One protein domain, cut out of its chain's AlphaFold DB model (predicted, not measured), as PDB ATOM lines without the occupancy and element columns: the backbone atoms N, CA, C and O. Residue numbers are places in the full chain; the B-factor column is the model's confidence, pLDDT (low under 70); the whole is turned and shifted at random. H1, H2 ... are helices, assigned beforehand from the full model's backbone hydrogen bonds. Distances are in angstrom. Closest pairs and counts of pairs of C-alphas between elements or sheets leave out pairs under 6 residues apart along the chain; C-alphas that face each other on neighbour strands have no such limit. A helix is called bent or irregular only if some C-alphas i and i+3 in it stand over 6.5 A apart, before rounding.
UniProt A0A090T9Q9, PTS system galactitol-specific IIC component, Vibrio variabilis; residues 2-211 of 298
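This is residues 2 to 211 of the 298 residues of the protein "PTS system galactitol-specific IIC component" of Vibrio variabilis (UniProt A0A090T9Q9). One long bent helix, H6, runs along one side of a cluster of crossed helices, in which H9 is the middle with H1, H2, H7, H8 and H10 packed round it. H5 packs between arm H6a and H8, while the other arm, H6b, touches no helix and reaches away from the cluster, and residues 131 to 142, with no named element, fold back from its far end towards H7. The printed part has 210 residues with ten named helices, H1 to H10 in chain order, and no named strand: the class is all helix. It is compact, with a radius of gyration of the C-alphas of 18.4 A, and elongated in outline, spanning 61 by 36 by 36 A.

H6, residues 88 to 130, was assigned as one helix by its hydrogen bonds but is bent: C-alphas 103 and 106 are 6.7 A apart. Its arms H6a, residues 88 to 103, and H6b, residues 106 to 130, stand at a shallow tilt of 30 degrees. H6a and H5, residues 69 to 83, form a helical hairpin, opposite ways at a shallow tilt of 31 degrees; their closest C-alphas, of Gly 77 and Ser 95, are 4.0 A apart. H5 touches H8, residues 149 to 168, the same way at a shallow tilt of 14 degrees, closest at C-alphas Ile 80 and Pro 160, 6.8 A. The hub, H9, residues 180 to 193, touches five helices. It touches H8 at a steep tilt of 56 degrees, opposite ways, with residues 150 to 159 of H8 alone; the closest C-alphas, of Ser 155 and Pro 184, are 5.3 A apart. It touches H2, residues 29 to 43, at a steep tilt of 51 degrees, the same way, closest at C-alphas Ala 29 and Val 186, 4.9 A. H10, residues 198 to 211, touches H9, H8 and H2; its closest C-alphas with H8, of Ser 154 and Ile 198, are 5.4 A apart. H1, residues 2 to 17, touches H9 with residues 12 to 17 alone, about perpendicular at 73 degrees, closest at C-alphas Tyr 16 and Ala 192, 5.6 A. H7, residues 143 to 146, touches H9, with C-alphas Val 146 and Pro 184 the closest at 5.9 A. H4, residues 56 to 67, and H5 only just touch, with 3 pairs of C-alphas within 8 A, the closest those of Phe 66 and Met 72, 6.5 A. H3, residues 47 to 50, is close to H2 but not clearly touching, with closest C-alphas Phe 43 and Lys 50 at 5.6 A. Every O i to N i+4 pair is within hydrogen-bond range in H5, H6a and H10; the counts are 10 of 12 in H1, 9 of 11 in H2, 5 of 8 in H4, 18 of 21 in H6b, 14 of 16 in H8 and 6 of 10 in H9, and H3 and H7 are too short for such a pair.

H1 begins at C-alpha 2, (-12.915, -26.832, 29.550). H6a is 22.7 A long and H6b 35.7 A, ending at C-alpha 130, (-20.793, -6.919, 17.002). H8 is 28.7 A long, H9 21.8 A, H5 20.9 A and H2 20.6 A. H10 ends at C-alpha 211, (-8.961, -46.928, 34.005).

The C-alphas of Glu 87 and Arg 130, 62.3 A apart, are the two farthest apart. The printed part has no cut. The links H1 to H2, H6 to H7 and H8 to H9 are long. Residues 22 to 23 pair with residues 138 to 139, parallel. The mean pLDDT of the printed part is 86.5, and residues 47 to 51 are under 70.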
ATOM      1  N   ILE A   2     -11.516 -26.571  29.916       80.50
ATOM      2  CA  ILE A   2     -12.915 -26.832  29.550       80.50
ATOM      3  C   ILE A   2     -13.427 -25.918  28.422       80.50
ATOM      4  O   ILE A   2     -13.973 -26.416  27.447       80.50
ATOM      5  N   LEU A   3     -13.162 -24.610  28.495       77.81
ATOM      6  CA  LEU A   3     -13.566 -23.659  27.449       77.81
ATOM      7  C   LEU A   3     -12.880 -23.923  26.096       77.81
ATOM      8  O   LEU A   3     -13.537 -23.896  25.066       77.81
ATOM      9  N   LEU A   4     -11.585 -24.267  26.109       77.62
ATOM     10  CA  LEU A   4     -10.834 -24.628  24.898       77.62
ATOM     11  C   LEU A   4     -11.460 -25.838  24.195       77.62
ATOM     12  O   LEU A   4     -11.592 -25.855  22.976       77.62
ATOM     13  N   PHE A   5     -11.841 -26.858  24.966       80.25
ATOM     14  CA  PHE A   5     -12.536 -28.016  24.414       80.25
ATOM     15  C   PHE A   5     -13.973 -27.689  24.019       80.25
ATOM     16  O   PHE A   5     -14.440 -28.247  23.036       80.25
ATOM     17  N   GLY A   6     -14.640 -26.750  24.691       79.62
ATOM     18  CA  GLY A   6     -15.927 -26.208  24.256       79.62
ATOM     19  C   GLY A   6     -15.886 -25.709  22.807       79.62
ATOM     20  O   GLY A   6     -16.741 -26.095  22.011       79.62
ATOM     21  N   ASP A   7     -14.847 -24.962  22.432       77.81
ATOM     22  CA  ASP A   7     -14.677 -24.468  21.057       77.81
ATOM     23  C   ASP A   7     -14.390 -25.596  20.050       77.81
ATOM     24  O   ASP A   7     -14.861 -25.569  18.915       77.81
ATOM     25  N   ILE A   8     -13.628 -26.618  20.455       81.31
ATOM     26  CA  ILE A   8     -13.256 -27.748  19.583       81.31
ATOM     27  C   ILE A   8     -14.438 -28.708  19.374       81.31
ATOM     28  O   ILE A   8     -14.630 -29.236  18.278       81.31
ATOM     29  N   LEU A   9     -15.228 -28.943  20.422       84.62
ATOM     30  CA  LEU A   9     -16.303 -29.934  20.440       84.62
ATOM     31  C   LEU A   9     -17.539 -29.509  19.655       84.62
ATOM     32  O   LEU A   9     -18.281 -30.386  19.208       84.62
ATOM     33  N   GLY A  10     -17.748 -28.204  19.444       80.75
ATOM     34  CA  GLY A  10     -18.928 -27.682  18.748       80.75
ATOM     35  C   GLY A  10     -19.161 -28.346  17.387       80.75
ATOM     36  O   GLY A  10     -20.283 -28.734  17.068       80.75
ATOM     37  N   GLY A  11     -18.094 -28.595  16.618       81.19
ATOM     38  CA  GLY A  11     -18.186 -29.292  15.330       81.19
ATOM     39  C   GLY A  11     -18.617 -30.760  15.448       81.19
ATOM     40  O   GLY A  11     -19.448 -31.226  14.670       81.19
ATOM     41  N   THR A  12     -18.093 -31.499  16.433       84.56
ATOM     42  CA  THR A  12     -18.482 -32.902  16.665       84.56
ATOM     43  C   THR A  12     -19.920 -33.007  17.169       84.56
ATOM     44  O   THR A  12     -20.679 -33.846  16.683       84.56
ATOM     45  N   ILE A  13     -20.308 -32.134  18.100       85.88
ATOM     46  CA  ILE A  13     -21.655 -32.108  18.676       85.88
ATOM     47  C   ILE A  13     -22.685 -31.768  17.601       85.88
ATOM     48  O   ILE A  13     -23.678 -32.479  17.463       85.88
ATOM     49  N   ASN A  14     -22.413 -30.757  16.773       83.62
ATOM     50  CA  ASN A  14     -23.298 -30.408  15.669       83.62
ATOM     51  C   ASN A  14     -23.417 -31.549  14.640       83.62
ATOM     52  O   ASN A  14     -24.509 -31.839  14.164       83.62
ATOM     53  N   LYS A  15     -22.318 -32.249  14.327       85.12
ATOM     54  CA  LYS A  15     -22.332 -33.353  13.354       85.12
ATOM     55  C   LYS A  15     -23.155 -34.556  13.823       85.12
ATOM     56  O   LYS A  15     -23.878 -35.136  13.014       85.12
ATOM     57  N   TYR A  16     -23.014 -34.955  15.086       86.81
ATOM     58  CA  TYR A  16     -23.663 -36.161  15.608       86.81
ATOM     59  C   TYR A  16     -25.031 -35.868  16.236       86.81
ATOM     60  O   TYR A  16     -26.040 -36.399  15.780       86.81
ATOM     61  N   TYR A  17     -25.073 -34.986  17.238       86.25
ATOM     62  CA  TYR A  17     -26.301 -34.665  17.973       86.25
ATOM     63  C   TYR A  17     -27.216 -33.695  17.225       86.25
ATOM     64  O   TYR A  17     -28.376 -33.553  17.596       86.25
ATOM     65  N   LYS A  18     -26.723 -33.039  16.163       85.38
ATOM     66  CA  LYS A  18     -27.476 -32.037  15.388       85.38
ATOM     67  C   LYS A  18     -27.940 -30.859  16.241       85.38
ATOM     68  O   LYS A  18     -29.028 -30.327  16.042       85.38
ATOM     69  N   PHE A  19     -27.113 -30.466  17.204       84.56
ATOM     70  CA  PHE A  19     -27.361 -29.310  18.058       84.56
ATOM     71  C   PHE A  19     -26.596 -28.103  17.496       84.56
ATOM     72  O   PHE A  19     -25.394 -27.967  17.757       84.56
ATOM     73  N   PRO A  20     -27.245 -27.238  16.688       79.44
ATOM     74  CA  PRO A  20     -26.560 -26.129  16.045       79.44
ATOM     75  C   PRO A  20     -26.112 -25.106  17.086       79.44
ATOM     76  O   PRO A  20     -26.881 -24.700  17.960       79.44
ATOM     77  N   ASN A  21     -24.862 -24.657  16.962       79.19
ATOM     78  CA  ASN A  21     -24.268 -23.633  17.825       79.19
ATOM     79  C   ASN A  21     -24.318 -23.969  19.329       79.19
ATOM     80  O   ASN A  21     -24.341 -23.069  20.167       79.19
ATOM     81  N   ILE A  22     -24.318 -25.257  19.677       85.56
ATOM     82  CA  ILE A  22     -24.260 -25.746  21.058       85.56
ATOM     83  C   ILE A  22     -23.005 -26.595  21.239       85.56
ATOM     84  O   ILE A  22     -22.582 -27.321  20.338       85.56
ATOM     85  N   THR A  23     -22.402 -26.496  22.420       88.94
ATOM     86  CA  THR A  23     -21.266 -27.324  22.827       88.94
ATOM     87  C   THR A  23     -21.422 -27.805  24.269       88.94
ATOM     88  O   THR A  23     -22.207 -27.239  25.026       88.94
ATOM     89  N   PHE A  24     -20.670 -28.834  24.665       89.50
ATOM     90  CA  PHE A  24     -20.708 -29.431  26.005       89.50
ATOM     91  C   PHE A  24     -19.373 -29.218  26.722       89.50
ATOM     92  O   PHE A  24     -18.504 -30.097  26.697       89.50
ATOM     93  N   PRO A  25     -19.169 -28.058  27.371       88.25
ATOM     94  CA  PRO A  25     -17.975 -27.777  28.152       88.25
ATOM     95  C   PRO A  25     -18.049 -28.495  29.516       88.25
ATOM     96  O   PRO A  25     -18.034 -27.857  30.565       88.25
ATOM     97  N   HIS A  26     -18.155 -29.826  29.510       88.19
ATOM     98  CA  HIS A  26     -18.412 -30.628  30.709       88.19
ATOM     99  C   HIS A  26     -17.173 -31.423  31.140       88.19
ATOM    100  O   HIS A  26     -16.625 -32.206  30.359       88.19
ATOM    101  N   GLY A  27     -16.743 -31.242  32.395       86.75
ATOM    102  CA  GLY A  27     -15.523 -31.848  32.950       86.75
ATOM    103  C   GLY A  27     -15.516 -33.377  32.934       86.75
ATOM    104  O   GLY A  27     -14.466 -33.969  32.730       86.75
ATOM    105  N   THR A  28     -16.686 -33.997  33.047       88.88
ATOM    106  CA  THR A  28     -16.880 -35.458  33.020       88.88
ATOM    107  C   THR A  28     -16.964 -36.042  31.605       88.88
ATOM    108  O   THR A  28     -16.530 -37.170  31.380       88.88
ATOM    109  N   ALA A  29     -17.448 -35.272  30.623       90.31
ATOM    110  CA  ALA A  29     -17.651 -35.753  29.252       90.31
ATOM    111  C   ALA A  29     -16.414 -35.554  28.356       90.31
ATOM    112  O   ALA A  29     -16.054 -36.429  27.563       90.31
ATOM    113  N   ILE A  30     -15.738 -34.402  28.479       91.50
ATOM    114  CA  ILE A  30     -14.550 -34.051  27.678       91.50
ATOM    115  C   ILE A  30     -13.434 -35.113  27.787       91.50
ATOM    116  O   ILE A  30     -12.846 -35.464  26.761       91.50
ATOM    117  N   PRO A  31     -13.113 -35.665  28.973       91.25
ATOM    118  CA  PRO A  31     -12.089 -36.697  29.095       91.25
ATOM    119  C   PRO A  31     -12.418 -37.952  28.285       91.25
ATOM    120  O   PRO A  31     -11.512 -38.508  27.660       91.25
ATOM    121  N   GLY A  32     -13.698 -38.342  28.228       89.38
ATOM    122  CA  GLY A  32     -14.182 -39.442  27.395       89.38
ATOM    123  C   GLY A  32     -13.990 -39.168  25.902       89.38
ATOM    124  O   GLY A  32     -13.500 -40.033  25.181       89.38
ATOM    125  N   TYR A  33     -14.264 -37.942  25.438       90.94
ATOM    126  CA  TYR A  33     -13.981 -37.536  24.053       90.94
ATOM    127  C   TYR A  33     -12.514 -37.770  23.672       90.94
ATOM    128  O   TYR A  33     -12.222 -38.418  22.668       90.94
ATOM    129  N   ILE A  34     -11.586 -37.269  24.495       90.31
ATOM    130  CA  ILE A  34     -10.143 -37.380  24.242       90.31
ATOM    131  C   ILE A  34      -9.716 -38.850  24.261       90.31
ATOM    132  O   ILE A  34      -8.932 -39.274  23.413       90.31
ATOM    133  N   PHE A  35     -10.269 -39.633  25.189       90.75
ATOM    134  CA  PHE A  35     -10.010 -41.064  25.288       90.75
ATOM    135  C   PHE A  35     -10.527 -41.837  24.065       90.75
ATOM    136  O   PHE A  35      -9.881 -42.779  23.617       90.75
ATOM    137  N   ALA A  36     -11.649 -41.427  23.470       89.88
ATOM    138  CA  ALA A  36     -12.226 -42.093  22.304       89.88
ATOM    139  C   ALA A  36     -11.443 -41.860  21.000       89.88
ATOM    140  O   ALA A  36     -11.485 -42.721  20.122       89.88
ATOM    141  N   LEU A  37     -10.711 -40.747  20.845       89.38
ATOM    142  CA  LEU A  37     -10.007 -40.427  19.591       89.38
ATOM    143  C   LEU A  37      -8.955 -41.490  19.187       89.38
ATOM    144  O   LEU A  37      -9.014 -41.960  18.044       89.38
ATOM    145  N   PRO A  38      -8.035 -41.939  20.074       89.12
ATOM    146  CA  PRO A  38      -7.119 -43.037  19.762       89.12
ATOM    147  C   PRO A  38      -7.839 -44.356  19.468       89.12
ATOM    148  O   PRO A  38      -7.443 -45.085  18.559       89.12
ATOM    149  N   PHE A  39      -8.916 -44.655  20.199       87.38
ATOM    150  CA  PHE A  39      -9.710 -45.862  19.967       87.38
ATOM    151  C   PHE A  39     -10.413 -45.828  18.617       87.38
ATOM    152  O   PHE A  39     -10.459 -46.847  17.939       87.38
ATOM    153  N   ASN A  40     -10.899 -44.667  18.177       86.75
ATOM    154  CA  ASN A  40     -11.518 -44.543  16.863       86.75
ATOM    155  C   ASN A  40     -10.496 -44.823  15.754       86.75
ATOM    156  O   ASN A  40     -10.748 -45.630  14.864       86.75
ATOM    157  N   TRP A  41      -9.295 -44.250  15.876       86.69
ATOM    158  CA  TRP A  41      -8.173 -44.526  14.974       86.69
ATOM    159  C   TRP A  41      -7.755 -46.007  14.960       86.69
ATOM    160  O   TRP A  41      -7.362 -46.527  13.911       86.69
ATOM    161  N   LEU A  42      -7.836 -46.685  16.111       85.50
ATOM    162  CA  LEU A  42      -7.536 -48.110  16.249       85.50
ATOM    163  C   LEU A  42      -8.630 -48.978  15.612       85.50
ATOM    164  O   LEU A  42      -8.328 -49.859  14.807       85.50
ATOM    165  N   PHE A  43      -9.897 -48.709  15.922       84.44
ATOM    166  CA  PHE A  43     -11.045 -49.434  15.376       84.44
ATOM    167  C   PHE A  43     -11.151 -49.291  13.858       84.44
ATOM    168  O   PHE A  43     -11.493 -50.259  13.185       84.44
ATOM    169  N   ASP A  44     -10.775 -48.140  13.300       81.56
ATOM    170  CA  ASP A  44     -10.772 -47.921  11.850       81.56
ATOM    171  C   ASP A  44      -9.657 -48.693  11.116       81.56
ATOM    172  O   ASP A  44      -9.732 -48.870   9.896       81.56
ATOM    173  N   ARG A  45      -8.636 -49.183  11.837       82.31
ATOM    174  CA  ARG A  45      -7.554 -50.025  11.290       82.31
ATOM    175  C   ARG A  45      -7.809 -51.518  11.398       82.31
ATOM    176  O   ARG A  45      -7.206 -52.271  10.639       82.31
ATOM    177  N   ILE A  46      -8.650 -51.956  12.330       77.94
ATOM    178  CA  ILE A  46      -8.950 -53.377  12.513       77.94
ATOM    179  C   ILE A  46     -10.087 -53.732  11.546       77.94
ATOM    180  O   ILE A  46     -11.223 -53.347  11.814       77.94
ATOM    181  N   PRO A  47      -9.839 -54.465  10.442       56.84
ATOM    182  CA  PRO A  47     -10.827 -54.658   9.374       56.84
ATOM    183  C   PRO A  47     -12.141 -55.286   9.864       56.84
ATOM    184  O   PRO A  47     -13.205 -54.914   9.394       56.84
ATOM    185  N   VAL A  48     -12.090 -56.152  10.881       64.44
ATOM    186  CA  VAL A  48     -13.288 -56.771  11.475       64.44
ATOM    187  C   VAL A  48     -14.135 -55.763  12.264       64.44
ATOM    188  O   VAL A  48     -15.350 -55.728  12.108       64.44
ATOM    189  N   VAL A  49     -13.507 -54.921  13.092       67.75
ATOM    190  CA  VAL A  49     -14.199 -53.931  13.947       67.75
ATOM    191  C   VAL A  49     -14.610 -52.693  13.143       67.75
ATOM    192  O   VAL A  49     -15.585 -52.008  13.476       67.75
ATOM    193  N   LYS A  50     -13.896 -52.424  12.046       67.12
ATOM    194  CA  LYS A  50     -14.189 -51.346  11.108       67.12
ATOM    195  C   LYS A  50     -15.601 -51.469  10.535       67.12
ATOM    196  O   LYS A  50     -16.326 -50.478  10.513       67.12
ATOM    197  N   ASP A  51     -15.998 -52.682  10.158       64.38
ATOM    198  CA  ASP A  51     -17.266 -52.956   9.473       64.38
ATOM    199  C   ASP A  51     -18.450 -53.198  10.423       64.38
ATOM    200  O   ASP A  51     -19.595 -53.348   9.982       64.38
ATOM    201  N   TRP A  52     -18.217 -53.216  11.739       74.81
ATOM    202  CA  TRP A  52     -19.294 -53.347  12.715       74.81
ATOM    203  C   TRP A  52     -20.160 -52.095  12.717       74.81
ATOM    204  O   TRP A  52     -19.758 -51.054  13.225       74.81
ATOM    205  N   LYS A  53     -21.372 -52.211  12.180       71.44
ATOM    206  CA  LYS A  53     -22.419 -51.188  12.248       71.44
ATOM    207  C   LYS A  53     -23.393 -51.540  13.368       71.44
ATOM    208  O   LYS A  53     -24.345 -52.289  13.162       71.44
ATOM    209  N   GLY A  54     -23.067 -51.073  14.571       73.44
ATOM    210  CA  GLY A  54     -23.864 -51.253  15.785       73.44
ATOM    211  C   GLY A  54     -24.612 -49.986  16.189       73.44
ATOM    212  O   GLY A  54     -24.741 -49.721  17.379       73.44
ATOM    213  N   ASP A  55     -24.999 -49.146  15.232       77.12
ATOM    214  CA  ASP A  55     -25.854 -47.992  15.498       77.12
ATOM    215  C   ASP A  55     -27.331 -48.419  15.611       77.12
ATOM    216  O   ASP A  55     -27.722 -49.423  15.003       77.12
ATOM    217  N   PRO A  56     -28.171 -47.672  16.355       73.50
ATOM    218  CA  PRO A  56     -29.573 -48.034  16.568       73.50
ATOM    219  C   PRO A  56     -30.347 -48.327  15.274       73.50
ATOM    220  O   PRO A  56     -31.146 -49.259  15.244       73.50
ATOM    221  N   LYS A  57     -30.074 -47.593  14.184       72.25
ATOM    222  CA  LYS A  57     -30.769 -47.776  12.900       72.25
ATOM    223  C   LYS A  57     -30.380 -49.083  12.226       72.25
ATOM    224  O   LYS A  57     -31.259 -49.859  11.865       72.25
ATOM    225  N   THR A  58     -29.084 -49.373  12.114       74.44
ATOM    226  CA  THR A  58     -28.629 -50.642  11.524       74.44
ATOM    227  C   THR A  58     -29.094 -51.849  12.345       74.44
ATOM    228  O   THR A  58     -29.415 -52.899  11.784       74.44
ATOM    229  N   ILE A  59     -29.146 -51.717  13.674       76.00
ATOM    230  CA  ILE A  59     -29.662 -52.771  14.555       76.00
ATOM    231  C   ILE A  59     -31.162 -52.985  14.306       76.00
ATOM    232  O   ILE A  59     -31.582 -54.130  14.140       76.00
ATOM    233  N   GLN A  60     -31.950 -51.912  14.206       73.94
ATOM    234  CA  GLN A  60     -33.375 -51.983  13.876       73.94
ATOM    235  C   GLN A  60     -33.631 -52.609  12.498       73.94
ATOM    236  O   GLN A  60     -34.499 -53.468  12.371       73.94
ATOM    237  N   GLU A  61     -32.849 -52.253  11.478       76.12
ATOM    238  CA  GLU A  61     -32.975 -52.821  10.127       76.12
ATOM    239  C   GLU A  61     -32.676 -54.328  10.084       76.12
ATOM    240  O   GLU A  61     -33.309 -55.064   9.331       76.12
ATOM    241  N   LYS A  62     -31.725 -54.804  10.898       77.81
ATOM    242  CA  LYS A  62     -31.309 -56.218  10.912       77.81
ATOM    243  C   LYS A  62     -32.124 -57.099  11.854       77.81
ATOM    244  O   LYS A  62     -32.345 -58.265  11.544       77.81
ATOM    245  N   LEU A  63     -32.516 -56.573  13.014       76.25
ATOM    246  CA  LEU A  63     -33.209 -57.321  14.071       76.25
ATOM    247  C   LEU A  63     -34.718 -57.030  14.123       76.25
ATOM    248  O   LEU A  63     -35.438 -57.646  14.913       76.25
ATOM    249  N   GLY A  64     -35.214 -56.113  13.288       78.56
ATOM    250  CA  GLY A  64     -36.626 -55.746  13.221       78.56
ATOM    251  C   GLY A  64     -37.132 -55.216  14.562       78.56
ATOM    252  O   GLY A  64     -36.552 -54.301  15.143       78.56
ATOM    253  N   ILE A  65     -38.199 -55.827  15.082       76.88
ATOM    254  CA  ILE A  65     -38.835 -55.448  16.357       76.88
ATOM    255  C   ILE A  65     -37.840 -55.512  17.530       76.88
ATOM    256  O   ILE A  65     -37.909 -54.681  18.430       76.88
ATOM    257  N   PHE A  66     -36.875 -56.437  17.507       75.00
ATOM    258  CA  PHE A  66     -35.866 -56.556  18.567       75.00
ATOM    259  C   PHE A  66     -34.814 -55.443  18.549       75.00
ATOM    260  O   PHE A  66     -34.120 -55.251  19.545       75.00
ATOM    261  N   GLY A  67     -34.689 -54.716  17.437       70.88
ATOM    262  CA  GLY A  67     -33.803 -53.562  17.332       70.88
ATOM    263  C   GLY A  67     -34.483 -52.227  17.638       70.88
ATOM    264  O   GLY A  67     -33.822 -51.193  17.576       70.88
ATOM    265  N   ASP A  68     -35.778 -52.221  17.979       84.00
ATOM    266  CA  ASP A  68     -36.430 -51.018  18.492       84.00
ATOM    267  C   ASP A  68     -35.823 -50.616  19.843       84.00
ATOM    268  O   ASP A  68     -35.626 -51.450  20.725       84.00
ATOM    269  N   SER A  69     -35.550 -49.323  20.029       80.44
ATOM    270  CA  SER A  69     -34.931 -48.804  21.257       80.44
ATOM    271  C   SER A  69     -35.704 -49.147  22.537       80.44
ATOM    272  O   SER A  69     -35.093 -49.423  23.566       80.44
ATOM    273  N   THR A  70     -37.036 -49.200  22.472       88.25
ATOM    274  CA  THR A  70     -37.894 -49.567  23.605       88.25
ATOM    275  C   THR A  70     -37.699 -51.039  23.945       88.25
ATOM    276  O   THR A  70     -37.517 -51.393  25.108       88.25
ATOM    277  N   VAL A  71     -37.689 -51.899  22.922       88.56
ATOM    278  CA  VAL A  71     -37.502 -53.347  23.076       88.56
ATOM    279  C   VAL A  71     -36.085 -53.662  23.550       88.56
ATOM    280  O   VAL A  71     -35.917 -54.493  24.440       88.56
ATOM    281  N   MET A  72     -35.071 -52.955  23.045       85.94
ATOM    282  CA  MET A  72     -33.707 -53.042  23.569       85.94
ATOM    283  C   MET A  72     -33.655 -52.654  25.050       85.94
ATOM    284  O   MET A  72     -33.043 -53.371  25.833       85.94
ATOM    285  N   GLY A  73     -34.346 -51.590  25.464       87.69
ATOM    286  CA  GLY A  73     -34.433 -51.207  26.875       87.69
ATOM    287  C   GLY A  73     -35.084 -52.271  27.751       87.69
ATOM    288  O   GLY A  73     -34.561 -52.591  28.816       87.69
ATOM    289  N   VAL A  74     -36.170 -52.883  27.273       92.38
ATOM    290  CA  VAL A  74     -36.831 -54.019  27.936       92.38
ATOM    291  C   VAL A  74     -35.868 -55.201  28.076       92.38
ATOM    292  O   VAL A  74     -35.728 -55.744  29.172       92.38
ATOM    293  N   MET A  75     -35.171 -55.573  27.000       90.19
ATOM    294  CA  MET A  75     -34.207 -56.680  26.974       90.19
ATOM    295  C   MET A  75     -33.021 -56.439  27.910       90.19
ATOM    296  O   MET A  75     -32.638 -57.330  28.667       90.19
ATOM    297  N   ILE A  76     -32.457 -55.230  27.891       87.50
ATOM    298  CA  ILE A  76     -31.345 -54.862  28.768       87.50
ATOM    299  C   ILE A  76     -31.811 -54.850  30.228       87.50
ATOM    300  O   ILE A  76     -31.133 -55.413  31.083       87.50
ATOM    301  N   GLY A  77     -32.992 -54.295  30.517       89.69
ATOM    302  CA  GLY A  77     -33.560 -54.300  31.865       89.69
ATOM    303  C   GLY A  77     -33.854 -55.711  32.390       89.69
ATOM    304  O   GLY A  77     -33.581 -55.983  33.557       89.69
ATOM    305  N   LEU A  78     -34.317 -56.636  31.535       92.19
ATOM    306  CA  LEU A  78     -34.429 -58.060  31.889       92.19
ATOM    307  C   LEU A  78     -33.059 -58.659  32.212       92.19
ATOM    308  O   LEU A  78     -32.909 -59.330  33.229       92.19
ATOM    309  N   GLY A  79     -32.056 -58.403  31.370       88.62
ATOM    310  CA  GLY A  79     -30.695 -58.892  31.592       88.62
ATOM    311  C   GLY A  79     -30.119 -58.410  32.924       88.62
ATOM    312  O   GLY A  79     -29.611 -59.214  33.700       88.62
ATOM    313  N   ILE A  80     -30.256 -57.116  33.221       86.38
ATOM    314  CA  ILE A  80     -29.779 -56.523  34.477       86.38
ATOM    315  C   ILE A  80     -30.533 -57.104  35.677       86.38
ATOM    316  O   ILE A  80     -29.896 -57.515  36.642       86.38
ATOM    317  N   GLY A  81     -31.866 -57.185  35.623       87.94
ATOM    318  CA  GLY A  81     -32.652 -57.710  36.742       87.94
ATOM    319  C   GLY A  81     -32.371 -59.189  37.031       87.94
ATOM    320  O   GLY A  81     -32.341 -59.585  38.194       87.94
ATOM    321  N   LEU A  82     -32.104 -59.998  35.996       89.38
ATOM    322  CA  LEU A  82     -31.707 -61.401  36.162       89.38
ATOM    323  C   LEU A  82     -30.332 -61.521  36.822       89.38
ATOM    324  O   LEU A  82     -30.160 -62.329  37.734       89.38
ATOM    325  N   LEU A  83     -29.365 -60.702  36.396       85.50
ATOM    326  CA  LEU A  83     -28.033 -60.657  37.007       85.50
ATOM    327  C   LEU A  83     -28.083 -60.182  38.464       85.50
ATOM    328  O   LEU A  83     -27.303 -60.656  39.286       85.50
ATOM    329  N   ALA A  84     -29.012 -59.282  38.787       85.56
ATOM    330  CA  ALA A  84     -29.251 -58.796  40.142       85.56
ATOM    331  C   ALA A  84     -30.095 -59.753  41.006       85.56
ATOM    332  O   ALA A  84     -30.333 -59.456  42.174       85.56
ATOM    333  N   GLN A  85     -30.541 -60.890  40.453       89.38
ATOM    334  CA  GLN A  85     -31.387 -61.885  41.126       89.38
ATOM    335  C   GLN A  85     -32.691 -61.307  41.701       89.38
ATOM    336  O   GLN A  85     -33.155 -61.731  42.758       89.38
ATOM    337  N   TYR A  86     -33.293 -60.341  41.002       89.81
ATOM    338  CA  TYR A  86     -34.560 -59.739  41.415       89.81
ATOM    339  C   TYR A  86     -35.721 -60.730  41.315       89.81
ATOM    340  O   TYR A  86     -35.758 -61.598  40.437       89.81
ATOM    341  N   GLU A  87     -36.716 -60.561  42.185       94.00
ATOM    342  CA  GLU A  87     -37.965 -61.313  42.084       94.00
ATOM    343  C   GLU A  87     -38.692 -60.991  40.771       94.00
ATOM    344  O   GLU A  87     -38.556 -59.901  40.215       94.00
ATOM    345  N   ILE A  88     -39.532 -61.914  40.287       94.44
ATOM    346  CA  ILE A  88     -40.214 -61.799  38.981       94.44
ATOM    347  C   ILE A  88     -40.928 -60.447  38.821       94.44
ATOM    348  O   ILE A  88     -40.875 -59.838  37.754       94.44
ATOM    349  N   LYS A  89     -41.580 -59.958  39.882       95.31
ATOM    350  CA  LYS A  89     -42.290 -58.675  39.858       95.31
ATOM    351  C   LYS A  89     -41.334 -57.499  39.630       95.31
ATOM    352  O   LYS A  89     -41.594 -56.667  38.764       95.31
ATOM    353  N   GLU A  90     -40.243 -57.438  40.385       93.25
ATOM    354  CA  GLU A  90     -39.251 -56.358  40.313       93.25
ATOM    355  C   GLU A  90     -38.444 -56.420  39.015       93.25
ATOM    356  O   GLU A  90     -38.204 -55.393  38.384       93.25
ATOM    357  N   LEU A  91     -38.105 -57.629  38.566       94.75
ATOM    358  CA  LEU A  91     -37.474 -57.898  37.277       94.75
ATOM    359  C   LEU A  91     -38.295 -57.320  36.116       94.75
ATOM    360  O   LEU A  91     -37.775 -56.575  35.283       94.75
ATOM    361  N   LEU A  92     -39.590 -57.650  36.061       95.31
ATOM    362  CA  LEU A  92     -40.485 -57.148  35.016       95.31
ATOM    363  C   LEU A  92     -40.686 -55.634  35.134       95.31
ATOM    364  O   LEU A  92     -40.702 -54.939  34.118       95.31
ATOM    365  N   GLN A  93     -40.783 -55.103  36.355       95.94
ATOM    366  CA  GLN A  93     -40.894 -53.664  36.585       95.94
ATOM    367  C   GLN A  93     -39.651 -52.906  36.102       95.94
ATOM    368  O   GLN A  93     -39.792 -51.890  35.419       95.94
ATOM    369  N   LEU A  94     -38.445 -53.398  36.398       93.44
ATOM    370  CA  LEU A  94     -37.191 -52.818  35.914       93.44
ATOM    371  C   LEU A  94     -37.134 -52.834  34.386       93.44
ATOM    372  O   LEU A  94     -36.809 -51.819  33.768       93.44
ATOM    373  N   SER A  95     -37.492 -53.963  33.776       93.62
ATOM    374  CA  SER A  95     -37.525 -54.118  32.323       93.62
ATOM    375  C   SER A  95     -38.456 -53.107  31.649       93.62
ATOM    376  O   SER A  95     -38.024 -52.349  30.775       93.62
ATOM    377  N   VAL A  96     -39.709 -53.018  32.106       95.69
ATOM    378  CA  VAL A  96     -40.695 -52.075  31.556       95.69
ATOM    379  C   VAL A  96     -40.260 -50.628  31.784       95.69
ATOM    380  O   VAL A  96     -40.363 -49.812  30.870       95.69
ATOM    381  N   THR A  97     -39.725 -50.307  32.966       94.12
ATOM    382  CA  THR A  97     -39.253 -48.950  33.288       94.12
ATOM    383  C   THR A  97     -38.085 -48.549  32.389       94.12
ATOM    384  O   THR A  97     -38.074 -47.447  31.847       94.12
ATOM    385  N   THR A  98     -37.134 -49.456  32.158       92.12
ATOM    386  CA  THR A  98     -35.973 -49.207  31.289       92.12
ATOM    387  C   THR A  98     -36.408 -48.979  29.840       92.12
ATOM    388  O   THR A  98     -35.967 -48.019  29.207       92.12
ATOM    389  N   GLY A  99     -37.339 -49.795  29.331       92.38
ATOM    390  CA  GLY A  99     -37.947 -49.581  28.015       92.38
ATOM    391  C   GLY A  99     -38.675 -48.238  27.909       92.38
ATOM    392  O   GLY A  99     -38.460 -47.489  26.956       92.38
ATOM    393  N   ALA A 100     -39.479 -47.888  28.917       93.75
ATOM    394  CA  ALA A 100     -40.193 -46.613  28.963       93.75
ATOM    395  C   ALA A 100     -39.231 -45.415  28.953       93.75
ATOM    396  O   ALA A 100     -39.457 -44.452  28.224       93.75
ATOM    397  N   VAL A 101     -38.126 -45.482  29.699       90.94
ATOM    398  CA  VAL A 101     -37.095 -44.436  29.699       90.94
ATOM    399  C   VAL A 101     -36.459 -44.289  28.314       90.94
ATOM    400  O   VAL A 101     -36.336 -43.164  27.830       90.94
ATOM    401  N   MET A 102     -36.125 -45.391  27.635       90.12
ATOM    402  CA  MET A 102     -35.564 -45.343  26.275       90.12
ATOM    403  C   MET A 102     -36.540 -44.784  25.233       90.12
ATOM    404  O   MET A 102     -36.108 -44.186  24.249       90.12
ATOM    405  N   MET A 103     -37.847 -44.919  25.467       89.62
ATOM    406  CA  MET A 103     -38.883 -44.322  24.624       89.62
ATOM    407  C   MET A 103     -39.089 -42.825  24.912       89.62
ATOM    408  O   MET A 103     -39.272 -42.027  23.989       89.62
ATOM    409  N   LEU A 104     -39.110 -42.441  26.190       92.12
ATOM    410  CA  LEU A 104     -39.497 -41.099  26.629       92.12
ATOM    411  C   LEU A 104     -38.331 -40.110  26.601       92.12
ATOM    412  O   LEU A 104     -38.518 -38.965  26.184       92.12
ATOM    413  N   MET A 105     -37.133 -40.530  27.006       90.38
ATOM    414  CA  MET A 105     -36.002 -39.618  27.173       90.38
ATOM    415  C   MET A 105     -35.583 -38.910  25.871       90.38
ATOM    416  O   MET A 105     -35.433 -37.686  25.910       90.38
ATOM    417  N   PRO A 106     -35.483 -39.589  24.706       87.50
ATOM    418  CA  PRO A 106     -35.169 -38.904  23.452       87.50
ATOM    419  C   PRO A 106     -36.192 -37.813  23.099       87.50
ATOM    420  O   PRO A 106     -35.831 -36.751  22.593       87.50
ATOM    421  N   ARG A 107     -37.478 -38.037  23.416       89.75
ATOM    422  CA  ARG A 107     -38.558 -37.067  23.164       89.75
ATOM    423  C   ARG A 107     -38.454 -35.851  24.080       89.75
ATOM    424  O   ARG A 107     -38.626 -34.729  23.615       89.75
ATOM    425  N   MET A 108     -38.143 -36.064  25.359       90.62
ATOM    426  CA  MET A 108     -37.949 -34.972  26.320       90.62
ATOM    427  C   MET A 108     -36.792 -34.056  25.907       90.62
ATOM    428  O   MET A 108     -36.927 -32.834  25.958       90.62
ATOM    429  N   VAL A 109     -35.678 -34.633  25.443       86.56
ATOM    430  CA  VAL A 109     -34.531 -33.858  24.948       86.56
ATOM    431  C   VAL A 109     -34.870 -33.109  23.657       86.56
ATOM    432  O   VAL A 109     -34.491 -31.947  23.532       86.56
ATOM    433  N   SER A 110     -35.614 -33.718  22.727       85.75
ATOM    434  CA  SER A 110     -36.050 -33.035  21.496       85.75
ATOM    435  C   SER A 110     -36.847 -31.766  21.802       85.75
ATOM    436  O   SER A 110     -36.531 -30.704  21.274       85.75
ATOM    437  N   LEU A 111     -37.816 -31.849  22.721       89.75
ATOM    438  CA  LEU A 111     -38.624 -30.697  23.137       89.75
ATOM    439  C   LEU A 111     -37.771 -29.586  23.766       89.75
ATOM    440  O   LEU A 111     -37.972 -28.403  23.494       89.75
ATOM    441  N   LEU A 112     -36.786 -29.960  24.585       87.50
ATOM    442  CA  LEU A 112     -35.856 -29.003  25.179       87.50
ATOM    443  C   LEU A 112     -35.000 -28.310  24.105       87.50
ATOM    444  O   LEU A 112     -34.784 -27.101  24.167       87.50
ATOM    445  N   MET A 113     -34.560 -29.052  23.088       83.50
ATOM    446  CA  MET A 113     -33.785 -28.519  21.967       83.50
ATOM    447  C   MET A 113     -34.597 -27.605  21.053       83.50
ATOM    448  O   MET A 113     -34.084 -26.573  20.613       83.50
ATOM    449  N   GLU A 114     -35.864 -27.930  20.806       86.31
ATOM    450  CA  GLU A 114     -36.801 -27.049  20.100       86.31
ATOM    451  C   GLU A 114     -36.948 -25.707  20.829       86.31
ATOM    452  O   GLU A 114     -36.885 -24.655  20.194       86.31
ATOM    453  N   GLY A 115     -37.039 -25.725  22.164       87.75
ATOM    454  CA  GLY A 115     -37.082 -24.509  22.985       87.75
ATOM    455  C   GLY A 115     -35.760 -23.728  23.034       87.75
ATOM    456  O   GLY A 115     -35.765 -22.498  23.086       87.75
ATOM    457  N   LEU A 116     -34.616 -24.417  22.989       84.88
ATOM    458  CA  LEU A 116     -33.283 -23.799  23.048       84.88
ATOM    459  C   LEU A 116     -32.827 -23.203  21.713       84.88
ATOM    460  O   LEU A 116     -32.104 -22.205  21.696       84.88
ATOM    461  N   THR A 117     -33.243 -23.793  20.593       84.00
ATOM    462  CA  THR A 117     -32.861 -23.354  19.244       84.00
ATOM    463  C   THR A 117     -33.112 -21.858  18.991       84.00
ATOM    464  O   THR A 117     -32.163 -21.177  18.589       84.00
ATOM    465  N   PRO A 118     -34.303 -21.283  19.268       88.00
ATOM    466  CA  PRO A 118     -34.538 -19.854  19.048       88.00
ATOM    467  C   PRO A 118     -33.668 -18.962  19.946       88.00
ATOM    468  O   PRO A 118     -33.207 -17.909  19.505       88.00
ATOM    469  N   ILE A 119     -33.375 -19.392  21.179       88.00
ATOM    470  CA  ILE A 119     -32.478 -18.672  22.096       88.00
ATOM    471  C   ILE A 119     -31.057 -18.647  21.520       88.00
ATOM    472  O   ILE A 119     -30.422 -17.592  21.465       88.00
ATOM    473  N   SER A 120     -30.582 -19.796  21.030       83.69
ATOM    474  CA  SER A 120     -29.260 -19.929  20.415       83.69
ATOM    475  C   SER A 120     -29.103 -19.078  19.158       83.69
ATOM    476  O   SER A 120     -28.090 -18.392  18.983       83.69
ATOM    477  N   GLN A 121     -30.132 -19.045  18.311       85.12
ATOM    478  CA  GLN A 121     -30.160 -18.210  17.113       85.12
ATOM    479  C   GLN A 121     -30.169 -16.714  17.454       85.12
ATOM    480  O   GLN A 121     -29.402 -15.952  16.864       85.12
ATOM    481  N   ALA A 122     -30.973 -16.287  18.433       87.75
ATOM    482  CA  ALA A 122     -31.031 -14.890  18.863       87.75
ATOM    483  C   ALA A 122     -29.699 -14.412  19.468       87.75
ATOM    484  O   ALA A 122     -29.215 -13.329  19.128       87.75
ATOM    485  N   ALA A 123     -29.068 -15.235  20.311       86.94
ATOM    486  CA  ALA A 123     -27.754 -14.945  20.879       86.94
ATOM    487  C   ALA A 123     -26.675 -14.846  19.787       86.94
ATOM    488  O   ALA A 123     -25.880 -13.901  19.779       86.94
ATOM    489  N   ASN A 124     -26.689 -15.761  18.813       83.44
ATOM    490  CA  ASN A 124     -25.789 -15.705  17.662       83.44
ATOM    491  C   ASN A 124     -26.018 -14.457  16.804       83.44
ATOM    492  O   ASN A 124     -25.052 -13.802  16.418       83.44
ATOM    493  N   ALA A 125     -27.270 -14.075  16.544       86.81
ATOM    494  CA  ALA A 125     -27.588 -12.853  15.809       86.81
ATOM    495  C   ALA A 125     -27.099 -11.595  16.548       86.81
ATOM    496  O   ALA A 125     -26.587 -10.665  15.922       86.81
ATOM    497  N   PHE A 126     -27.209 -11.568  17.879       87.88
ATOM    498  CA  PHE A 126     -26.681 -10.481  18.703       87.88
ATOM    499  C   PHE A 126     -25.151 -10.386  18.625       87.88
ATOM    500  O   PHE A 126     -24.615  -9.293  18.430       87.88
ATOM    501  N   ILE A 127     -24.441 -11.516  18.712       86.50
ATOM    502  CA  ILE A 127     -22.979 -11.541  18.592       86.50
ATOM    503  C   ILE A 127     -22.526 -11.182  17.179       86.50
ATOM    504  O   ILE A 127     -21.645 -10.335  17.050       86.50
ATOM    505  N   LYS A 128     -23.159 -11.717  16.128       84.69
ATOM    506  CA  LYS A 128     -22.811 -11.409  14.728       84.69
ATOM    507  C   LYS A 128     -22.956  -9.920  14.392       84.69
ATOM    508  O   LYS A 128     -22.180  -9.410  13.591       84.69
ATOM    509  N   LYS A 129     -23.868  -9.186  15.050       88.31
ATOM    510  CA  LYS A 129     -23.958  -7.714  14.919       88.31
ATOM    511  C   LYS A 129     -22.703  -6.982  15.409       88.31
ATOM    512  O   LYS A 129     -22.411  -5.898  14.914       88.31
ATOM    513  N   ARG A 130     -21.984  -7.537  16.390       84.81
ATOM    514  CA  ARG A 130     -20.793  -6.919  17.002       84.81
ATOM    515  C   ARG A 130     -19.480  -7.542  16.520       84.81
ATOM    516  O   ARG A 130     -18.463  -6.857  16.485       84.81
ATOM    517  N   PHE A 131     -19.511  -8.817  16.147       85.25
ATOM    518  CA  PHE A 131     -18.378  -9.619  15.694       85.25
ATOM    519  C   PHE A 131     -18.799 -10.457  14.470       85.25
ATOM    520  O   PHE A 131     -19.180 -11.616  14.631       85.25
ATOM    521  N   PRO A 132     -18.744  -9.887  13.251       76.00
ATOM    522  CA  PRO A 132     -19.283 -10.524  12.042       76.00
ATOM    523  C   PRO A 132     -18.623 -11.865  11.694       76.00
ATOM    524  O   PRO A 132     -19.290 -12.772  11.207       76.00
ATOM    525  N   ASP A 133     -17.330 -12.006  11.998       77.81
ATOM    526  CA  ASP A 133     -16.525 -13.189  11.669       77.81
ATOM    527  C   ASP A 133     -16.547 -14.276  12.761       77.81
ATOM    528  O   ASP A 133     -15.724 -15.194  12.740       77.81
ATOM    529  N   ARG A 134     -17.422 -14.162  13.771       72.88
ATOM    530  CA  ARG A 134     -17.444 -15.079  14.922       72.88
ATOM    531  C   ARG A 134     -18.813 -15.730  15.091       72.88
ATOM    532  O   ARG A 134     -19.836 -15.053  15.151       72.88
ATOM    533  N   GLU A 135     -18.807 -17.053  15.219       73.12
ATOM    534  CA  GLU A 135     -19.968 -17.835  15.650       73.12
ATOM    535  C   GLU A 135     -19.860 -18.116  17.149       73.12
ATOM    536  O   GLU A 135     -18.770 -18.387  17.659       73.12
ATOM    537  N   LEU A 136     -20.979 -17.998  17.864       81.56
ATOM    538  CA  LEU A 136     -21.049 -18.260  19.295       81.56
ATOM    539  C   LEU A 136     -21.563 -19.682  19.514       81.56
ATOM    540  O   LEU A 136     -22.731 -19.970  19.241       81.56
ATOM    541  N   TYR A 137     -20.720 -20.537  20.090       81.88
ATOM    542  CA  TYR A 137     -21.184 -21.775  20.703       81.88
ATOM    543  C   TYR A 137     -21.712 -21.492  22.107       81.88
ATOM    544  O   TYR A 137     -20.999 -20.960  22.959       81.88
ATOM    545  N   ILE A 138     -22.962 -21.868  22.359       85.31
ATOM    546  CA  ILE A 138     -23.541 -21.835  23.697       85.31
ATOM    547  C   ILE A 138     -23.142 -23.118  24.417       85.31
ATOM    548  O   ILE A 138     -23.469 -24.223  23.983       85.31
ATOM    549  N   GLY A 139     -22.406 -22.965  25.516       86.62
ATOM    550  CA  GLY A 139     -22.093 -24.069  26.410       86.62
ATOM    551  C   GLY A 139     -23.347 -24.536  27.145       86.62
ATOM    552  O   GLY A 139     -23.956 -23.747  27.861       86.62
ATOM    553  N   MET A 140     -23.705 -25.805  26.973       86.44
ATOM    554  CA  MET A 140     -24.850 -26.450  27.612       86.44
ATOM    555  C   MET A 140     -24.408 -27.674  28.420       86.44
ATOM    556  O   MET A 140     -23.318 -28.215  28.215       86.44
ATOM    557  N   ASP A 141     -25.273 -28.120  29.329       89.38
ATOM    558  CA  ASP A 141     -25.057 -29.342  30.099       89.38
ATOM    559  C   ASP A 141     -25.036 -30.584  29.185       89.38
ATOM    560  O   ASP A 141     -25.822 -30.695  28.236       89.38
ATOM    561  N   ALA A 142     -24.144 -31.534  29.481       86.94
ATOM    562  CA  ALA A 142     -24.028 -32.780  28.733       86.94
ATOM    563  C   ALA A 142     -25.251 -33.699  28.920       86.94
ATOM    564  O   ALA A 142     -25.440 -34.609  28.118       86.94
ATOM    565  N   ALA A 143     -26.132 -33.442  29.890       85.62
ATOM    566  CA  ALA A 143     -27.403 -34.139  30.083       85.62
ATOM    567  C   ALA A 143     -28.264 -34.156  28.810       85.62
ATOM    568  O   ALA A 143     -28.971 -35.130  28.557       85.62
ATOM    569  N   LEU A 144     -28.148 -33.132  27.954       87.38
ATOM    570  CA  LEU A 144     -28.819 -33.098  26.649       87.38
ATOM    571  C   LEU A 144     -28.431 -34.282  25.757       87.38
ATOM    572  O   LEU A 144     -29.248 -34.788  25.000       87.38
ATOM    573  N   SER A 145     -27.191 -34.756  25.851       87.81
ATOM    574  CA  SER A 145     -26.724 -35.905  25.073       87.81
ATOM    575  C   SER A 145     -27.211 -37.249  25.608       87.81
ATOM    576  O   SER A 145     -27.183 -38.239  24.879       87.81
ATOM    577  N   VAL A 146     -27.682 -37.297  26.858       86.06
ATOM    578  CA  VAL A 146     -28.162 -38.530  27.493       86.06
ATOM    579  C   VAL A 146     -29.468 -39.000  26.857       86.06
ATOM    580  O   VAL A 146     -29.745 -40.187  26.879       86.06
ATOM    581  N   GLY A 147     -30.231 -38.119  26.201       86.06
ATOM    582  CA  GLY A 147     -31.400 -38.525  25.412       86.06
ATOM    583  C   GLY A 147     -31.069 -39.255  24.108       86.06
ATOM    584  O   GLY A 147     -31.983 -39.747  23.450       86.06
ATOM    585  N   ASP A 148     -29.800 -39.339  23.707       89.88
ATOM    586  CA  ASP A 148     -29.410 -40.088  22.516       89.88
ATOM    587  C   ASP A 148     -29.476 -41.602  22.758       89.88
ATOM    588  O   ASP A 148     -28.951 -42.135  23.738       89.88
ATOM    589  N   GLN A 149     -30.102 -42.320  21.826       87.50
ATOM    590  CA  GLN A 149     -30.342 -43.756  21.968       87.50
ATOM    591  C   GLN A 149     -29.047 -44.571  22.062       87.50
ATOM    592  O   GLN A 149     -29.014 -45.568  22.790       87.50
ATOM    593  N   ALA A 150     -27.983 -44.172  21.357       90.06
ATOM    594  CA  ALA A 150     -26.713 -44.885  21.426       90.06
ATOM    595  C   ALA A 150     -26.036 -44.672  22.784       90.06
ATOM    596  O   ALA A 150     -25.483 -45.623  23.343       90.06
ATOM    597  N   VAL A 151     -26.131 -43.460  23.343       93.19
ATOM    598  CA  VAL A 151     -25.637 -43.147  24.693       93.19
ATOM    599  C   VAL A 151     -26.381 -43.972  25.738       93.19
ATOM    600  O   VAL A 151     -25.731 -44.648  26.537       93.19
ATOM    601  N   LEU A 152     -27.717 -43.996  25.702       91.19
ATOM    602  CA  LEU A 152     -28.528 -44.778  26.646       91.19
ATOM    603  C   LEU A 152     -28.216 -46.265  26.584       91.19
ATOM    604  O   LEU A 152     -27.905 -46.874  27.606       91.19
ATOM    605  N   SER A 153     -28.245 -46.833  25.379       89.62
ATOM    606  CA  SER A 153     -28.010 -48.264  25.179       89.62
ATOM    607  C   SER A 153     -26.615 -48.665  25.655       89.62
ATOM    608  O   SER A 153     -26.462 -49.635  26.393       89.62
ATOM    609  N   SER A 154     -25.592 -47.885  25.284       93.31
ATOM    610  CA  SER A 154     -24.211 -48.152  25.698       93.31
ATOM    611  C   SER A 154     -24.043 -48.032  27.209       93.31
ATOM    612  O   SER A 154     -23.367 -48.858  27.812       93.31
ATOM    613  N   SER A 155     -24.680 -47.038  27.831       92.81
ATOM    614  CA  SER A 155     -24.589 -46.815  29.277       92.81
ATOM    615  C   SER A 155     -25.232 -47.947  30.063       92.81
ATOM    616  O   SER A 155     -24.617 -48.465  30.989       92.81
ATOM    617  N   LEU A 156     -26.428 -48.383  29.660       90.25
ATOM    618  CA  LEU A 156     -27.119 -49.500  30.303       90.25
ATOM    619  C   LEU A 156     -26.317 -50.804  30.198       90.25
ATOM    620  O   LEU A 156     -26.258 -51.555  31.164       90.25
ATOM    621  N   LEU A 157     -25.659 -51.055  29.061       91.12
ATOM    622  CA  LEU A 157     -24.763 -52.206  28.897       91.12
ATOM    623  C   LEU A 157     -23.484 -52.077  29.737       91.12
ATOM    624  O   LEU A 157     -22.981 -53.074  30.252       91.12
ATOM    625  N   LEU A 158     -22.961 -50.862  29.896       93.56
ATOM    626  CA  LEU A 158     -21.766 -50.604  30.695       93.56
ATOM    627  C   LEU A 158     -22.009 -50.720  32.200       93.56
ATOM    628  O   LEU A 158     -21.055 -51.010  32.911       93.56
ATOM    629  N   VAL A 159     -23.235 -50.549  32.701       91.50
ATOM    630  CA  VAL A 159     -23.556 -50.723  34.131       91.50
ATOM    631  C   VAL A 159     -23.125 -52.103  34.662       91.50
ATOM    632  O   VAL A 159     -22.257 -52.140  35.540       91.50
ATOM    633  N   PRO A 160     -23.634 -53.243  34.146       89.44
ATOM    634  CA  PRO A 160     -23.230 -54.560  34.640       89.44
ATOM    635  C   PRO A 160     -21.749 -54.851  34.370       89.44
ATOM    636  O   PRO A 160     -21.089 -55.472  35.199       89.44
ATOM    637  N   ILE A 161     -21.197 -54.356  33.256       93.00
ATOM    638  CA  ILE A 161     -19.768 -54.495  32.945       93.00
ATOM    639  C   ILE A 161     -18.915 -53.769  33.990       93.00
ATOM    640  O   ILE A 161     -17.924 -54.317  34.456       93.00
ATOM    641  N   THR A 162     -19.304 -52.561  34.394       92.94
ATOM    642  CA  THR A 162     -18.574 -51.754  35.380       92.94
ATOM    643  C   THR A 162     -18.627 -52.400  36.759       92.94
ATOM    644  O   THR A 162     -17.608 -52.450  37.443       92.94
ATOM    645  N   ILE A 163     -19.775 -52.968  37.145       90.69
ATOM    646  CA  ILE A 163     -19.900 -53.755  38.382       90.69
ATOM    647  C   ILE A 163     -18.974 -54.978  38.330       90.69
ATOM    648  O   ILE A 163     -18.221 -55.218  39.270       90.69
ATOM    649  N   ALA A 164     -18.969 -55.721  37.218       91.00
ATOM    650  CA  ALA A 164     -18.083 -56.871  37.049       91.00
ATOM    651  C   ALA A 164     -16.599 -56.467  37.103       91.00
ATOM    652  O   ALA A 164     -15.807 -57.107  37.792       91.00
ATOM    653  N   LEU A 165     -16.221 -55.373  36.434       91.94
ATOM    654  CA  LEU A 165     -14.868 -54.819  36.487       91.94
ATOM    655  C   LEU A 165     -14.476 -54.414  37.908       91.94
ATOM    656  O   LEU A 165     -13.347 -54.682  38.311       91.94
ATOM    657  N   ALA A 166     -15.391 -53.819  38.675       90.31
ATOM    658  CA  ALA A 166     -15.124 -53.422  40.052       90.31
ATOM    659  C   ALA A 166     -14.775 -54.620  40.953       90.31
ATOM    660  O   ALA A 166     -13.965 -54.472  41.865       90.31
ATOM    661  N   VAL A 167     -15.332 -55.803  40.672       89.81
ATOM    662  CA  VAL A 167     -15.039 -57.046  41.407       89.81
ATOM    663  C   VAL A 167     -13.781 -57.752  40.883       89.81
ATOM    664  O   VAL A 167     -13.027 -58.324  41.664       89.81
ATOM    665  N   ILE A 168     -13.549 -57.739  39.566       90.50
ATOM    666  CA  ILE A 168     -12.465 -58.505  38.925       90.50
ATOM    667  C   ILE A 168     -11.116 -57.776  38.992       90.50
ATOM    668  O   ILE A 168     -10.068 -58.423  39.025       90.50
ATOM    669  N   LEU A 169     -11.105 -56.439  38.972       90.44
ATOM    670  CA  LEU A 169      -9.863 -55.670  38.927       90.44
ATOM    671  C   LEU A 169      -9.089 -55.796  40.252       90.44
ATOM    672  O   LEU A 169      -9.552 -55.295  41.274       90.44
ATOM    673  N   PRO A 170      -7.869 -56.372  40.249       82.44
ATOM    674  CA  PRO A 170      -7.147 -56.704  41.481       82.44
ATOM    675  C   PRO A 170      -6.704 -55.477  42.289       82.44
ATOM    676  O   PRO A 170      -6.465 -55.578  43.487       82.44
ATOM    677  N   PHE A 171      -6.582 -54.317  41.639       82.38
ATOM    678  CA  PHE A 171      -6.175 -53.056  42.266       82.38
ATOM    679  C   PHE A 171      -7.354 -52.146  42.615       82.38
ATOM    680  O   PHE A 171      -7.134 -51.031  43.082       82.38
ATOM    681  N   ASN A 172      -8.591 -52.580  42.362       90.12
ATOM    682  CA  ASN A 172      -9.769 -51.773  42.629       90.12
ATOM    683  C   ASN A 172     -10.314 -52.046  44.036       90.12
ATOM    684  O   ASN A 172     -10.553 -53.188  44.412       90.12
ATOM    685  N   GLN A 173     -10.550 -50.976  44.793       86.81
ATOM    686  CA  GLN A 173     -11.222 -51.018  46.097       86.81
ATOM    687  C   GLN A 173     -12.537 -50.225  46.080       86.81
ATOM    688  O   GLN A 173     -13.195 -50.083  47.107       86.81
ATOM    689  N   THR A 174     -12.927 -49.697  44.915       87.06
ATOM    690  CA  THR A 174     -14.114 -48.858  44.752       87.06
ATOM    691  C   THR A 174     -15.288 -49.672  44.219       87.06
ATOM    692  O   THR A 174     -15.205 -50.241  43.132       87.06
ATOM    693  N   LEU A 175     -16.418 -49.665  44.926       87.12
ATOM    694  CA  LEU A 175     -17.692 -50.162  44.401       87.12
ATOM    695  C   LEU A 175     -18.550 -48.973  43.942       87.12
ATOM    696  O   LEU A 175     -19.004 -48.197  44.782       87.12
ATOM    697  N   PRO A 176     -18.794 -48.797  42.632       86.06
ATOM    698  CA  PRO A 176     -19.323 -47.546  42.091       86.06
ATOM    699  C   PRO A 176     -20.850 -47.397  42.202       86.06
ATOM    700  O   PRO A 176     -21.439 -46.712  41.377       86.06
ATOM    701  N   PHE A 177     -21.518 -48.005  43.190       81.94
ATOM    702  CA  PHE A 177     -22.990 -48.052  43.255       81.94
ATOM    703  C   PHE A 177     -23.664 -46.673  43.186       81.94
ATOM    704  O   PHE A 177     -24.652 -46.523  42.473       81.94
ATOM    705  N   GLY A 178     -23.114 -45.672  43.881       80.38
ATOM    706  CA  GLY A 178     -23.643 -44.302  43.862       80.38
ATOM    707  C   GLY A 178     -23.416 -43.563  42.539       80.38
ATOM    708  O   GLY A 178     -24.204 -42.694  42.181       80.38
ATOM    709  N   ASP A 179     -22.397 -43.962  41.777       86.00
ATOM    710  CA  ASP A 179     -21.951 -43.253  40.576       86.00
ATOM    711  C   ASP A 179     -22.328 -43.969  39.270       86.00
ATOM    712  O   ASP A 179     -22.077 -43.434  38.189       86.00
ATOM    713  N   LEU A 180     -22.985 -45.136  39.314       87.19
ATOM    714  CA  LEU A 180     -23.454 -45.843  38.107       87.19
ATOM    715  C   LEU A 180     -24.368 -44.965  37.234       87.19
ATOM    716  O   LEU A 180     -24.330 -45.054  36.007       87.19
ATOM    717  N   ALA A 181     -25.145 -44.071  37.854       86.69
ATOM    718  CA  ALA A 181     -26.022 -43.130  37.158       86.69
ATOM    719  C   ALA A 181     -25.264 -42.077  36.325       86.69
ATOM    720  O   ALA A 181     -25.861 -41.422  35.470       86.69
ATOM    721  N   THR A 182     -23.954 -41.918  36.539       90.81
ATOM    722  CA  THR A 182     -23.118 -40.935  35.834       90.81
ATOM    723  C   THR A 182     -22.488 -41.480  34.552       90.81
ATOM    724  O   THR A 182     -22.026 -40.697  33.723       90.81
ATOM    725  N   ILE A 183     -22.516 -42.803  34.331       93.38
ATOM    726  CA  ILE A 183     -21.947 -43.454  33.136       93.38
ATOM    727  C   ILE A 183     -22.391 -42.781  31.823       93.38
ATOM    728  O   ILE A 183     -21.516 -42.548  30.982       93.38
ATOM    729  N   PRO A 184     -23.670 -42.383  31.632       93.19
ATOM    730  CA  PRO A 184     -24.083 -41.675  30.423       93.19
ATOM    731  C   PRO A 184     -23.300 -40.395  30.141       93.19
ATOM    732  O   PRO A 184     -22.965 -40.130  28.989       93.19
ATOM    733  N   PHE A 185     -22.941 -39.635  31.176       92.25
ATOM    734  CA  PHE A 185     -22.135 -38.421  31.038       92.25
ATOM    735  C   PHE A 185     -20.685 -38.729  30.674       92.25
ATOM    736  O   PHE A 185     -20.050 -37.965  29.951       92.25
ATOM    737  N   VAL A 186     -20.160 -39.859  31.148       92.94
ATOM    738  CA  VAL A 186     -18.783 -40.278  30.877       92.94
ATOM    739  C   VAL A 186     -18.614 -40.735  29.424       92.94
ATOM    740  O   VAL A 186     -17.570 -40.491  28.814       92.94
ATOM    741  N   VAL A 187     -19.636 -41.377  28.846       93.94
ATOM    742  CA  VAL A 187     -19.551 -41.983  27.504       93.94
ATOM    743  C   VAL A 187     -20.251 -41.200  26.401       93.94
ATOM    744  O   VAL A 187     -20.102 -41.560  25.233       93.94
ATOM    745  N   CYS A 188     -20.982 -40.127  26.709       92.94
ATOM    746  CA  CYS A 188     -21.764 -39.427  25.693       92.94
ATOM    747  C   CYS A 188     -20.909 -38.924  24.523       92.94
ATOM    748  O   CYS A 188     -21.132 -39.301  23.373       92.94
ATOM    749  N   LEU A 189     -19.840 -38.176  24.798       92.12
ATOM    750  CA  LEU A 189     -18.957 -37.701  23.736       92.12
ATOM    751  C   LEU A 189     -18.173 -38.836  23.059       92.12
ATOM    752  O   LEU A 189     -17.768 -38.676  21.908       92.12
ATOM    753  N   MET A 190     -17.998 -39.989  23.716       93.25
ATOM    754  CA  MET A 190     -17.437 -41.182  23.069       93.25
ATOM    755  C   MET A 190     -18.390 -41.705  21.993       93.25
ATOM    756  O   MET A 190     -17.961 -41.957  20.868       93.25
ATOM    757  N   ALA A 191     -19.685 -41.802  22.307       91.56
ATOM    758  CA  ALA A 191     -20.704 -42.206  21.343       91.56
ATOM    759  C   ALA A 191     -20.736 -41.258  20.135       91.56
ATOM    760  O   ALA A 191     -20.810 -41.720  18.996       91.56
ATOM    761  N   ALA A 192     -20.581 -39.950  20.363       90.75
ATOM    762  CA  ALA A 192     -20.487 -38.969  19.283       90.75
ATOM    763  C   ALA A 192     -19.254 -39.180  18.386       90.75
ATOM    764  O   ALA A 192     -19.365 -39.115  17.161       90.75
ATOM    765  N   VAL A 193     -18.088 -39.487  18.970       90.50
ATOM    766  CA  VAL A 193     -16.861 -39.809  18.213       90.50
ATOM    767  C   VAL A 193     -17.047 -41.067  17.362       90.50
ATOM    768  O   VAL A 193     -16.642 -41.091  16.201       90.50
ATOM    769  N   PHE A 194     -17.709 -42.091  17.903       90.31
ATOM    770  CA  PHE A 194     -17.987 -43.342  17.194       90.31
ATOM    771  C   PHE A 194     -19.240 -43.288  16.302       90.31
ATOM    772  O   PHE A 194     -19.682 -44.333  15.820       90.31
ATOM    773  N   ASN A 195     -19.807 -42.098  16.064       87.44
ATOM    774  CA  ASN A 195     -21.029 -41.871  15.282       87.44
ATOM    775  C   ASN A 195     -22.205 -42.780  15.703       87.44
ATOM    776  O   ASN A 195     -22.920 -43.312  14.857       87.44
ATOM    777  N   GLY A 196     -22.393 -42.977  17.009       86.19
ATOM    778  CA  GLY A 196     -23.523 -43.723  17.571       86.19
ATOM    779  C   GLY A 196     -23.370 -45.239  17.552       86.19
ATOM    780  O   GLY A 196     -24.325 -45.962  17.819       86.19
ATOM    781  N   ASN A 197     -22.177 -45.747  17.254       89.31
ATOM    782  CA  ASN A 197     -21.908 -47.177  17.287       89.31
ATOM    783  C   ASN A 197     -21.839 -47.694  18.734       89.31
ATOM    784  O   ASN A 197     -20.847 -47.470  19.437       89.31
ATOM    785  N   ILE A 198     -22.875 -48.418  19.163       89.75
ATOM    786  CA  ILE A 198     -23.012 -48.934  20.531       89.75
ATOM    787  C   ILE A 198     -21.872 -49.900  20.858       89.75
ATOM    788  O   ILE A 198     -21.270 -49.804  21.921       89.75
ATOM    789  N   ILE A 199     -21.498 -50.784  19.929       88.62
ATOM    790  CA  ILE A 199     -20.458 -51.797  20.167       88.62
ATOM    791  C   ILE A 199     -19.104 -51.127  20.418       88.62
ATOM    792  O   ILE A 199     -18.430 -51.432  21.402       88.62
ATOM    793  N   ARG A 200     -18.712 -50.174  19.561       90.19
ATOM    794  CA  ARG A 200     -17.459 -49.419  19.742       90.19
ATOM    795  C   ARG A 200     -17.471 -48.622  21.046       90.19
ATOM    796  O   ARG A 200     -16.462 -48.598  21.749       90.19
ATOM    797  N   THR A 201     -18.615 -48.027  21.379       93.50
ATOM    798  CA  THR A 201     -18.792 -47.248  22.611       93.50
ATOM    799  C   THR A 201     -18.678 -48.129  23.850       93.50
ATOM    800  O   THR A 201     -17.963 -47.762  24.775       93.50
ATOM    801  N   VAL A 202     -19.291 -49.315  23.861       93.81
ATOM    802  CA  VAL A 202     -19.189 -50.272  24.973       93.81
ATOM    803  C   VAL A 202     -17.769 -50.816  25.103       93.81
ATOM    804  O   VAL A 202     -17.259 -50.893  26.213       93.81
ATOM    805  N   LEU A 203     -17.081 -51.141  24.005       92.12
ATOM    806  CA  LEU A 203     -15.706 -51.652  24.068       92.12
ATOM    807  C   LEU A 203     -14.718 -50.607  24.588       92.12
ATOM    808  O   LEU A 203     -13.988 -50.869  25.544       92.12
ATOM    809  N   ALA A 204     -14.717 -49.410  23.997       93.69
ATOM    810  CA  ALA A 204     -13.873 -48.320  24.476       93.69
ATOM    811  C   ALA A 204     -14.282 -47.891  25.894       93.69
ATOM    812  O   ALA A 204     -13.420 -47.651  26.734       93.69
ATOM    813  N   GLY A 205     -15.587 -47.854  26.175       94.50
ATOM    814  CA  GLY A 205     -16.149 -47.550  27.486       94.50
ATOM    815  C   GLY A 205     -15.736 -48.563  28.548       94.50
ATOM    816  O   GLY A 205     -15.398 -48.160  29.645       94.50
ATOM    817  N   THR A 206     -15.655 -49.855  28.226       95.00
ATOM    818  CA  THR A 206     -15.194 -50.903  29.154       95.00
ATOM    819  C   THR A 206     -13.751 -50.651  29.578       95.00
ATOM    820  O   THR A 206     -13.440 -50.646  30.769       95.00
ATOM    821  N   VAL A 207     -12.868 -50.379  28.611       94.50
ATOM    822  CA  VAL A 207     -11.471 -50.039  28.913       94.50
ATOM    823  C   VAL A 207     -11.403 -48.733  29.701       94.50
ATOM    824  O   VAL A 207     -10.620 -48.622  30.640       94.50
ATOM    825  N   TYR A 208     -12.250 -47.763  29.359       95.00
ATOM    826  CA  TYR A 208     -12.290 -46.486  30.052       95.00
ATOM    827  C   TYR A 208     -12.792 -46.606  31.499       95.00
ATOM    828  O   TYR A 208     -12.215 -46.016  32.401       95.00
ATOM    829  N   MET A 209     -13.800 -47.437  31.764       94.81
ATOM    830  CA  MET A 209     -14.274 -47.713  33.121       94.81
ATOM    831  C   MET A 209     -13.207 -48.420  33.953       94.81
ATOM    832  O   MET A 209     -13.031 -48.098  35.123       94.81
ATOM    833  N   ALA A 210     -12.436 -49.329  33.349       93.56
ATOM    834  CA  ALA A 210     -11.325 -49.970  34.042       93.56
ATOM    835  C   ALA A 210     -10.255 -48.954  34.475       93.56
ATOM    836  O   ALA A 210      -9.770 -49.017  35.606       93.56
ATOM    837  N   THR A 211      -9.905 -47.987  33.616       93.25
ATOM    838  CA  THR A 211      -8.961 -46.928  34.005       93.25
ATOM    839  C   THR A 211      -9.555 -46.017  35.075       93.25
ATOM    840  O   THR A 211      -8.856 -45.693  36.036       93.25
TER     841      THR A 211